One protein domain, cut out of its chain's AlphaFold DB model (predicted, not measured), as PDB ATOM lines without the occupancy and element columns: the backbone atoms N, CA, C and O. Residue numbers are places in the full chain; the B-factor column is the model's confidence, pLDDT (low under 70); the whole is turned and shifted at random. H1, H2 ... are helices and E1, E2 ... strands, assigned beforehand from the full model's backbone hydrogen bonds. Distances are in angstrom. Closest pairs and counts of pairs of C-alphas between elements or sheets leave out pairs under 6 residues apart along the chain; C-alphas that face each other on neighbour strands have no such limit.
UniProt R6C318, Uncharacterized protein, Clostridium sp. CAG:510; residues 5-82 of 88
ATOM      1  N   THR A   5      84.711 137.674 109.556       50.34
ATOM      2  CA  THR A   5      85.286 136.645 108.684       50.34
ATOM      3  C   THR A   5      84.233 135.566 108.519       50.34
ATOM      4  O   THR A   5      83.760 135.023 109.520       50.34
ATOM      5  N   ILE A   6      83.849 135.296 107.276       59.12
ATOM      6  CA  ILE A   6      82.827 134.308 106.930       59.12
ATOM      7  C   ILE A   6      83.538 133.161 106.217       59.12
ATOM      8  O   ILE A   6      84.338 133.381 105.307       59.12
ATOM      9  N   TYR A   7      83.297 131.940 106.688       46.22
ATOM     10  CA  TYR A   7      83.857 130.737 106.090       46.22
ATOM     11  C   TYR A   7      82.834 130.149 105.124       46.22
ATOM     12  O   TYR A   7      81.816 129.619 105.559       46.22
ATOM     13  N   ASN A   8      83.131 130.200 103.829       47.59
ATOM     14  CA  ASN A   8      82.498 129.348 102.828       47.59
ATOM     15  C   ASN A   8      83.561 128.376 102.291       47.59
ATOM     16  O   ASN A   8      84.741 128.720 102.226       47.59
ATOM     17  N   ALA A   9      83.162 127.164 101.901       57.38
ATOM     18  CA  ALA A   9      84.038 126.072 101.469       57.38
ATOM     19  C   ALA A   9      84.948 126.400 100.257       57.38
ATOM     20  O   ALA A   9      85.771 125.570  99.882       57.38
ATOM     21  N   ALA A  10      84.823 127.592  99.657       58.97
ATOM     22  CA  ALA A  10      85.574 128.026  98.480       58.97
ATOM     23  C   ALA A  10      86.405 129.320  98.659       58.97
ATOM     24  O   ALA A  10      87.360 129.511  97.908       58.97
ATOM     25  N   SER A  11      86.105 130.200  99.625       54.00
ATOM     26  CA  SER A  11      86.849 131.458  99.824       54.00
ATOM     27  C   SER A  11      86.637 132.060 101.218       54.00
ATOM     28  O   SER A  11      85.560 131.967 101.804       54.00
ATOM     29  N   ILE A  12      87.690 132.689 101.753       54.41
ATOM     30  CA  ILE A  12      87.617 133.518 102.962       54.41
ATOM     31  C   ILE A  12      87.380 134.953 102.509       54.41
ATOM     32  O   ILE A  12      88.270 135.569 101.920       54.41
ATOM     33  N   GLU A  13      86.210 135.498 102.821       60.69
ATOM     34  CA  GLU A  13      85.923 136.914 102.613       60.69
ATOM     35  C   GLU A  13      86.146 137.687 103.918       60.69
ATOM     36  O   GLU A  13      85.694 137.301 105.001       60.69
ATOM     37  N   SER A  14      86.922 138.768 103.826       61.25
ATOM     38  CA  SER A  14      87.243 139.645 104.951       61.25
ATOM     39  C   SER A  14      87.130 141.093 104.501       61.25
ATOM     40  O   SER A  14      87.931 141.559 103.691       61.25
ATOM     41  N   GLN A  15      86.193 141.830 105.092       61.78
ATOM     42  CA  GLN A  15      85.998 143.254 104.833       61.78
ATOM     43  C   GLN A  15      86.406 144.083 106.058       61.78
ATOM     44  O   GLN A  15      86.095 143.737 107.200       61.78
ATOM     45  N   THR A  16      87.152 145.170 105.837       63.28
ATOM     46  CA  THR A  16      87.656 146.054 106.902       63.28
ATOM     47  C   THR A  16      87.218 147.493 106.638       63.28
ATOM     48  O   THR A  16      87.564 148.060 105.609       63.28
ATOM     49  N   TYR A  17      86.502 148.093 107.593       69.88
ATOM     50  CA  TYR A  17      86.021 149.480 107.538       69.88
ATOM     51  C   TYR A  17      86.703 150.332 108.615       69.88
ATOM     52  O   TYR A  17      86.095 150.712 109.622       69.88
ATOM     53  N   ASN A  18      88.001 150.582 108.431       67.81
ATOM     54  CA  ASN A  18      88.786 151.415 109.340       67.81
ATOM     55  C   ASN A  18      88.518 152.894 109.056       67.81
ATOM     56  O   ASN A  18      88.709 153.353 107.935       67.81
ATOM     57  N   ASN A  19      88.102 153.633 110.088       68.06
ATOM     58  CA  ASN A  19      87.847 155.076 110.018       68.06
ATOM     59  C   ASN A  19      86.826 155.495 108.935       68.06
ATOM     60  O   ASN A  19      86.838 156.628 108.461       68.06
ATOM     61  N   THR A  20      85.952 154.576 108.513       73.25
ATOM     62  CA  THR A  20      84.911 154.860 107.523       73.25
ATOM     63  C   THR A  20      83.677 155.420 108.220       73.25
ATOM     64  O   THR A  20      83.094 154.758 109.081       73.25
ATOM     65  N   LEU A  21      83.259 156.624 107.825       72.38
ATOM     66  CA  LEU A  21      81.976 157.182 108.232       72.38
ATOM     67  C   LEU A  21      80.863 156.506 107.428       72.38
ATOM     68  O   LEU A  21      80.812 156.615 106.205       72.38
ATOM     69  N   VAL A  22      79.981 155.793 108.125       71.25
ATOM     70  CA  VAL A  22      78.809 155.143 107.534       71.25
ATOM     71  C   VAL A  22      77.598 156.039 107.784       71.25
ATOM     72  O   VAL A  22      77.115 156.114 108.909       71.25
ATOM     73  N   SER A  23      77.132 156.745 106.752       72.94
ATOM     74  CA  SER A  23      75.972 157.654 106.826       72.94
ATOM     75  C   SER A  23      74.687 157.070 106.229       72.94
ATOM     76  O   SER A  23      73.621 157.669 106.353       72.94
ATOM     77  N   THR A  24      74.771 155.907 105.581       79.06
ATOM     78  CA  THR A  24      73.659 155.231 104.899       79.06
ATOM     79  C   THR A  24      73.712 153.714 105.133       79.06
ATOM     80  O   THR A  24      74.624 153.197 105.785       79.06
ATOM     81  N   ARG A  25      72.718 152.972 104.618       71.56
ATOM     82  CA  ARG A  25      72.675 151.502 104.700       71.56
ATOM     83  C   ARG A  25      73.933 150.895 104.069       71.56
ATOM     84  O   ARG A  25      74.191 151.098 102.889       71.56
ATOM     85  N   THR A  26      74.656 150.086 104.841       69.88
ATOM     86  CA  THR A  26      75.799 149.293 104.365       69.88
ATOM     87  C   THR A  26      75.431 147.810 104.412       69.88
ATOM     88  O   THR A  26      75.044 147.315 105.469       69.88
ATOM     89  N   VAL A  27      75.514 147.114 103.276       70.75
ATOM     90  CA  VAL A  27      75.335 145.652 103.179       70.75
ATOM     91  C   VAL A  27      76.719 145.008 103.202       70.75
ATOM     92  O   VAL A  27      77.578 145.408 102.424       70.75
ATOM     93  N   LEU A  28      76.940 144.066 104.124       67.56
ATOM     94  CA  LEU A  28      78.255 143.449 104.357       67.56
ATOM     95  C   LEU A  28      78.469 142.145 103.589       67.56
ATOM     96  O   LEU A  28      79.601 141.827 103.260       67.56
ATOM     97  N   ASP A  29      77.392 141.413 103.303       66.12
ATOM     98  CA  ASP A  29      77.416 140.197 102.488       66.12
ATOM     99  C   ASP A  29      76.009 139.943 101.934       66.12
ATOM    100  O   ASP A  29      75.105 139.561 102.670       66.12
ATOM    101  N   ASP A  30      75.796 140.196 100.647       62.31
ATOM    102  CA  ASP A  30      74.477 140.041 100.022       62.31
ATOM    103  C   ASP A  30      74.077 138.565  99.823       62.31
ATOM    104  O   ASP A  30      72.889 138.235  99.776       62.31
ATOM    105  N   LEU A  31      75.057 137.655  99.753       60.12
ATOM    106  CA  LEU A  31      74.837 136.234  99.501       60.12
ATOM    107  C   LEU A  31      74.333 135.516 100.758       60.12
ATOM    108  O   LEU A  31      73.352 134.767 100.680       60.12
ATOM    109  N   VAL A  32      74.941 135.798 101.915       59.53
ATOM    110  CA  VAL A  32      74.483 135.292 103.222       59.53
ATOM    111  C   VAL A  32      73.060 135.760 103.527       59.53
ATOM    112  O   VAL A  32      72.256 134.998 104.054       59.53
ATOM    113  N   TYR A  33      72.697 136.987 103.152       59.16
ATOM    114  CA  TYR A  33      71.354 137.500 103.436       59.16
ATOM    115  C   TYR A  33      70.280 137.073 102.426       59.16
ATOM    116  O   TYR A  33      69.096 137.218 102.722       59.16
ATOM    117  N   THR A  34      70.646 136.535 101.260       60.25
ATOM    118  CA  THR A  34      69.661 136.255 100.199       60.25
ATOM    119  C   THR A  34      69.502 134.769  99.896       60.25
ATOM    120  O   THR A  34      68.393 134.336  99.584       60.25
ATOM    121  N   LEU A  35      70.559 133.956  99.991       61.78
ATOM    122  CA  LEU A  35      70.531 132.555  99.538       61.78
ATOM    123  C   LEU A  35      70.980 131.531 100.586       61.78
ATOM    124  O   LEU A  35      70.792 130.333 100.362       61.78
ATOM    125  N   SER A  36      71.531 131.949 101.728       59.22
ATOM    126  CA  SER A  36      71.930 131.006 102.774       59.22
ATOM    127  C   SER A  36      70.763 130.714 103.732       59.22
ATOM    128  O   SER A  36      69.927 131.567 104.014       59.22
ATOM    129  N   GLN A  37      70.644 129.462 104.182       70.38
ATOM    130  CA  GLN A  37      69.710 129.055 105.244       70.38
ATOM    131  C   GLN A  37      70.404 129.173 106.604       70.38
ATOM    132  O   GLN A  37      70.500 128.199 107.352       70.38
ATOM    133  N   GLU A  38      70.978 130.336 106.890       68.69
ATOM    134  CA  GLU A  38      71.890 130.502 108.016       68.69
ATOM    135  C   GLU A  38      71.293 131.356 109.130       68.69
ATOM    136  O   GLU A  38      70.395 132.181 108.949       68.69
ATOM    137  N   SER A  39      71.816 131.118 110.331       77.44
ATOM    138  CA  SER A  39      71.558 131.938 111.508       77.44
ATOM    139  C   SER A  39      72.803 132.755 111.826       77.44
ATOM    140  O   SER A  39      73.895 132.202 111.953       77.44
ATOM    141  N   HIS A  40      72.632 134.058 112.011       76.88
ATOM    142  CA  HIS A  40      73.682 134.972 112.430       76.88
ATOM    143  C   HIS A  40      73.414 135.475 113.850       76.88
ATOM    144  O   HIS A  40      72.278 135.776 114.212       76.88
ATOM    145  N   SER A  41      74.468 135.591 114.659       84.50
ATOM    146  CA  SER A  41      74.424 136.303 115.937       84.50
ATOM    147  C   SER A  41      75.535 137.342 115.968       84.50
ATOM    148  O   SER A  41      76.712 137.025 115.777       84.50
ATOM    149  N   MET A  42      75.147 138.584 116.233       84.38
ATOM    150  CA  MET A  42      76.051 139.707 116.426       84.38
ATOM    151  C   MET A  42      75.844 140.306 117.811       84.38
ATOM    152  O   MET A  42      74.720 140.481 118.275       84.38
ATOM    153  N   LYS A  43      76.951 140.669 118.456       87.31
ATOM    154  CA  LYS A  43      76.952 141.446 119.696       87.31
ATOM    155  C   LYS A  43      77.543 142.817 119.422       87.31
ATOM    156  O   LYS A  43      78.658 142.916 118.905       87.31
ATOM    157  N   ILE A  44      76.802 143.857 119.778       87.31
ATOM    158  CA  ILE A  44      77.225 145.247 119.667       87.31
ATOM    159  C   ILE A  44      77.355 145.807 121.076       87.31
ATOM    160  O   ILE A  44      76.380 145.857 121.822       87.31
ATOM    161  N   ARG A  45      78.565 146.243 121.419       90.75
ATOM    162  CA  ARG A  45      78.823 147.035 122.617       90.75
ATOM    163  C   ARG A  45      79.025 148.484 122.197       90.75
ATOM    164  O   ARG A  45      79.852 148.753 121.324       90.75
ATOM    165  N   GLN A  46      78.255 149.391 122.783       89.50
ATOM    166  CA  GLN A  46      78.324 150.826 122.504       89.50
ATOM    167  C   GLN A  46      78.494 151.591 123.806       89.50
ATOM    168  O   GLN A  46      77.929 151.203 124.826       89.50
ATOM    169  N   GLN A  47      79.285 152.658 123.742       91.62
ATOM    170  CA  GLN A  47      79.415 153.618 124.823       91.62
ATOM    171  C   GLN A  47      78.628 154.868 124.457       91.62
ATOM    172  O   GLN A  47      78.783 155.387 123.347       91.62
ATOM    173  N   ASP A  48      77.820 155.351 125.388       90.19
ATOM    174  CA  ASP A  48      77.187 156.653 125.269       90.19
ATOM    175  C   ASP A  48      78.270 157.756 125.290       90.19
ATOM    176  O   ASP A  48      79.122 157.780 126.188       90.19
ATOM    177  N   PRO A  49      78.304 158.660 124.296       90.62
ATOM    178  CA  PRO A  49      79.340 159.683 124.211       90.62
ATOM    179  C   PRO A  49      79.228 160.768 125.293       90.62
ATOM    180  O   PRO A  49      80.248 161.398 125.584       90.62
ATOM    181  N   GLU A  50      78.056 160.978 125.888       94.06
ATOM    182  CA  GLU A  50      77.779 161.962 126.938       94.06
ATOM    183  C   GLU A  50      77.924 161.336 128.332       94.06
ATOM    184  O   GLU A  50      78.775 161.768 129.112       94.06
ATOM    185  N   THR A  51      77.171 160.274 128.629       94.31
ATOM    186  CA  THR A  51      77.142 159.638 129.960       94.31
ATOM    187  C   THR A  51      78.310 158.684 130.202       94.31
ATOM    188  O   THR A  51      78.590 158.326 131.345       94.31
ATOM    189  N   LYS A  52      79.013 158.274 129.137       90.81
ATOM    190  CA  LYS A  52      80.100 157.274 129.154       90.81
ATOM    191  C   LYS A  52      79.677 155.877 129.613       90.81
ATOM    192  O   LYS A  52      80.548 155.015 129.773       90.81
ATOM    193  N   LEU A  53      78.380 155.633 129.778       94.94
ATOM    194  CA  LEU A  53      77.830 154.332 130.140       94.94
ATOM    195  C   LEU A  53      77.851 153.382 128.944       94.94
ATOM    196  O   LEU A  53      77.854 153.804 127.785       94.94
ATOM    197  N   TRP A  54      77.901 152.086 129.228       95.06
ATOM    198  CA  TRP A  54      77.980 151.035 128.227       95.06
ATOM    199  C   TRP A  54      76.672 150.261 128.135       95.06
ATOM    200  O   TRP A  54      76.102 149.851 129.145       95.06
ATOM    201  N   SER A  55      76.269 149.970 126.904       94.44
ATOM    202  CA  SER A  55      75.143 149.091 126.602       94.44
ATOM    203  C   SER A  55      75.606 147.954 125.693       94.44
ATOM    204  O   SER A  55      76.432 148.148 124.789       94.44
ATOM    205  N   LEU A  56      75.095 146.747 125.944       94.38
ATOM    206  CA  LEU A  56      75.388 145.546 125.163       94.38
ATOM    207  C   LEU A  56      74.086 144.963 124.620       94.38
ATOM    208  O   LEU A  56      73.211 144.531 125.374       94.38
ATOM    209  N   CYS A  57      74.016 144.903 123.296       92.88
ATOM    210  CA  CYS A  57      72.900 144.351 122.553       92.88
ATOM    211  C   CYS A  57      73.354 143.129 121.754       92.88
ATOM    212  O   CYS A  57      74.381 143.163 121.072       92.88
ATOM    213  N   GLU A  58      72.583 142.051 121.827       92.25
ATOM    214  CA  GLU A  58      72.714 140.887 120.963       92.25
ATOM    215  C   GLU A  58      71.568 140.870 119.955       92.25
ATOM    216  O   GLU A  58      70.393 140.880 120.320       92.25
ATOM    217  N   ILE A  59      71.922 140.801 118.677       89.56
ATOM    218  CA  ILE A  59      70.980 140.685 117.573       89.56
ATOM    219  C   ILE A  59      71.207 139.320 116.946       89.56
ATOM    220  O   ILE A  59      72.324 138.974 116.560       89.56
ATOM    221  N   ARG A  60      70.136 138.544 116.844       88.44
ATOM    222  CA  ARG A  60      70.121 137.269 116.139       88.44
ATOM    223  C   ARG A  60      69.222 137.403 114.936       88.44
ATOM    224  O   ARG A  60      68.087 137.847 115.080       88.44
ATOM    225  N   SER A  61      69.710 137.010 113.776       84.50
ATOM    226  CA  SER A  61      68.917 136.960 112.558       84.50
ATOM    227  C   SER A  61      68.955 135.563 111.966       84.50
ATOM    228  O   SER A  61      69.952 134.851 112.060       84.50
ATOM    229  N   PHE A  62      67.847 135.168 111.362       83.69
ATOM    230  CA  PHE A  62      67.745 133.974 110.544       83.69
ATOM    231  C   PHE A  62      67.096 134.363 109.229       83.69
ATOM    232  O   PHE A  62      66.099 135.090 109.225       83.69
ATOM    233  N   LEU A  63      67.661 133.870 108.134       81.25
ATOM    234  CA  LEU A  63      67.088 133.997 106.806       81.25
ATOM    235  C   LEU A  63      67.074 132.610 106.165       81.25
ATOM    236  O   LEU A  63      68.028 131.845 106.278       81.25
ATOM    237  N   SER A  64      65.956 132.250 105.541       78.25
ATOM    238  CA  SER A  64      65.862 131.042 104.724       78.25
ATOM    239  C   SER A  64      66.248 131.339 103.275       78.25
ATOM    240  O   SER A  64      66.254 132.492 102.855       78.25
ATOM    241  N   ASN A  65      66.427 130.290 102.469       80.62
ATOM    242  CA  ASN A  65      66.704 130.406 101.037       80.62
ATOM    243  C   ASN A  65      65.754 131.395 100.331       80.62
ATOM    244  O   ASN A  65      64.529 131.287 100.466       80.62
ATOM    245  N   GLY A  66      66.321 132.352  99.594       77.75
ATOM    246  CA  GLY A  66      65.574 133.391  98.881       77.75
ATOM    247  C   GLY A  66      64.850 134.393  99.788       77.75
ATOM    248  O   GLY A  66      63.949 135.078  99.314       77.75
ATOM    249  N   GLY A  67      65.153 134.435 101.091       75.94
ATOM    250  CA  GLY A  67      64.464 135.287 102.066       75.94
ATOM    251  C   GLY A  67      63.004 134.897 102.341       75.94
ATOM    252  O   GLY A  67      62.252 135.703 102.881       75.94
ATOM    253  N   ALA A  68      62.578 133.677 101.981       83.38
ATOM    254  CA  ALA A  68      61.180 133.239 102.113       83.38
ATOM    255  C   ALA A  68      60.649 133.266 103.563       83.38
ATOM    256  O   ALA A  68      59.444 133.380 103.795       83.38
ATOM    257  N   ARG A  69      61.543 133.149 104.545       84.31
ATOM    258  CA  ARG A  69      61.296 133.336 105.972       84.31
ATOM    259  C   ARG A  69      62.476 134.082 106.565       84.31
ATOM    260  O   ARG A  69      63.614 133.644 106.413       84.31
ATOM    261  N   SER A  70      62.171 135.140 107.301       85.31
ATOM    262  CA  SER A  70      63.165 135.928 108.016       85.31
ATOM    263  C   SER A  70      62.689 136.163 109.438       85.31
ATOM    264  O   SER A  70      61.520 136.486 109.660       85.31
ATOM    265  N   SER A  71      63.582 136.008 110.409       87.44
ATOM    266  CA  SER A  71      63.314 136.379 111.795       87.44
ATOM    267  C   SER A  71      64.489 137.149 112.374       87.44
ATOM    268  O   SER A  71      65.646 136.917 112.027       87.44
ATOM    269  N   ILE A  72      64.167 138.106 113.242       88.75
ATOM    270  CA  ILE A  72      65.145 138.885 113.988       88.75
ATOM    271  C   ILE A  72      64.716 138.872 115.450       88.75
ATOM    272  O   ILE A  72      63.562 139.143 115.777       88.75
ATOM    273  N   TRP A  73      65.662 138.550 116.316       91.44
ATOM    274  CA  TRP A  73      65.553 138.624 117.762       91.44
ATOM    275  C   TRP A  73      66.570 139.648 118.255       91.44
ATOM    276  O   TRP A  73      67.720 139.643 117.813       91.44
ATOM    277  N   ILE A  74      66.159 140.501 119.190       93.25
ATOM    278  CA  ILE A  74      67.029 141.497 119.815       93.25
ATOM    279  C   ILE A  74      66.933 141.323 121.326       93.25
ATOM    280  O   ILE A  74      65.836 141.299 121.881       93.25
ATOM    281  N   LEU A  75      68.085 141.217 121.981       95.31
ATOM    282  CA  LEU A  75      68.199 141.133 123.430       95.31
ATOM    283  C   LEU A  75      69.190 142.177 123.931       95.31
ATOM    284  O   LEU A  75      70.358 142.174 123.547       95.31
ATOM    285  N   TRP A  76      68.734 143.012 124.857       94.56
ATOM    286  CA  TRP A  76      69.607 143.876 125.639       94.56
ATOM    287  C   TRP A  76      70.070 143.111 126.872       94.56
ATOM    288  O   TRP A  76      69.277 142.834 127.768       94.56
ATOM    289  N   SER A  77      71.344 142.724 126.896       92.38
ATOM    290  CA  SER A  77      71.946 142.071 128.064       92.38
ATOM    291  C   SER A  77      72.388 143.078 129.123       92.38
ATOM    292  O   SER A  77      72.413 142.750 130.304       92.38
ATOM    293  N   GLU A  78      72.740 144.292 128.700       95.94
ATOM    294  CA  GLU A  78      73.196 145.383 129.563       95.94
ATOM    295  C   GLU A  78      72.660 146.699 129.003       95.94
ATOM    296  O   GLU A  78      72.698 146.906 127.783       95.94
ATOM    297  N   ILE A  79      72.190 147.576 129.889       96.00
ATOM    298  CA  ILE A  79      71.701 148.913 129.551       96.00
ATOM    299  C   ILE A  79      72.314 149.888 130.549       96.00
ATOM    300  O   ILE A  79      72.151 149.704 131.754       96.00
ATOM    301  N   ASP A  80      73.019 150.890 130.028       96.12
ATOM    302  CA  ASP A  80      73.563 152.027 130.773       96.12
ATOM    303  C   ASP A  80      74.405 151.618 131.996       96.12
ATOM    304  O   ASP A  80      74.281 152.155 133.096       96.12
ATOM    305  N   VAL A  81      75.296 150.644 131.795       96.69
ATOM    306  CA  VAL A  81      76.145 150.069 132.845       96.69
ATOM    307  C   VAL A  81      77.508 150.764 132.882       96.69
ATOM    308  O   VAL A  81      78.138 150.993 131.845       96.69
ATOM    309  N   SER A  82      78.003 151.076 134.081       94.75
ATOM    310  CA  SER A  82      79.385 151.508 134.302       94.75
ATOM    311  C   SER A  82      80.294 150.314 134.607       94.75
ATOM    312  O   SER A  82      79.885 149.332 135.221       94.75
TER     313      SER A  82
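AT A GLANCE: This is residues 5 to 82 of the 88 residues of an uncharacterized protein of Clostridium sp. CAG:510 (UniProt R6C318). A long, twisted ribbon of three antiparallel strands, E3, E4 and E5 in that order, makes the length; short helix H1 sits by one end, and the small hairpin E1-E2 lies off the ribbon, joined to H1 by a loop whose residues 17 to 27 stick out. The 78 printed residues hold E1, E2, H1, E3, E4, E5 along the chain: mostly strand, loose, radius of gyration of the C-alphas 15.5 A, spanning 43 by 28 by 24 A.

HOW THE PARTS SIT: E3, residues 39 to 47, E4, 54 to 63, and E5, 70 to 81, form a meander, each strand the antiparallel neighbour of the one before; N 44 and O 57 are 2.8 A apart, N 60 and O 73 2.8 A. H1, residues 30 to 34, its O i to N i+4 pair within hydrogen-bond range, only grazes this sheet; the closest C-alphas of H1 and E4, Tyr 33 and Leu 63, are 6.5 A apart. E1, residues 5 to 8, and E2, 11 to 15, form an antiparallel hairpin, N 11 to O 8 3.3 A, apart from E3, E4 and E5.

IN THESE COORDINATES: E3, E4 and E5 measure 26.6, 29.5 and 31.4 A. E1 begins at C-alpha 5 (85.286, 136.645, 108.684); E5 ends at C-alpha 81 (76.145, 150.069, 132.845).

THE WHOLE: The printed part has no cut. The E2 to H1 link is long. Residues under pLDDT 70 include 5 to 19.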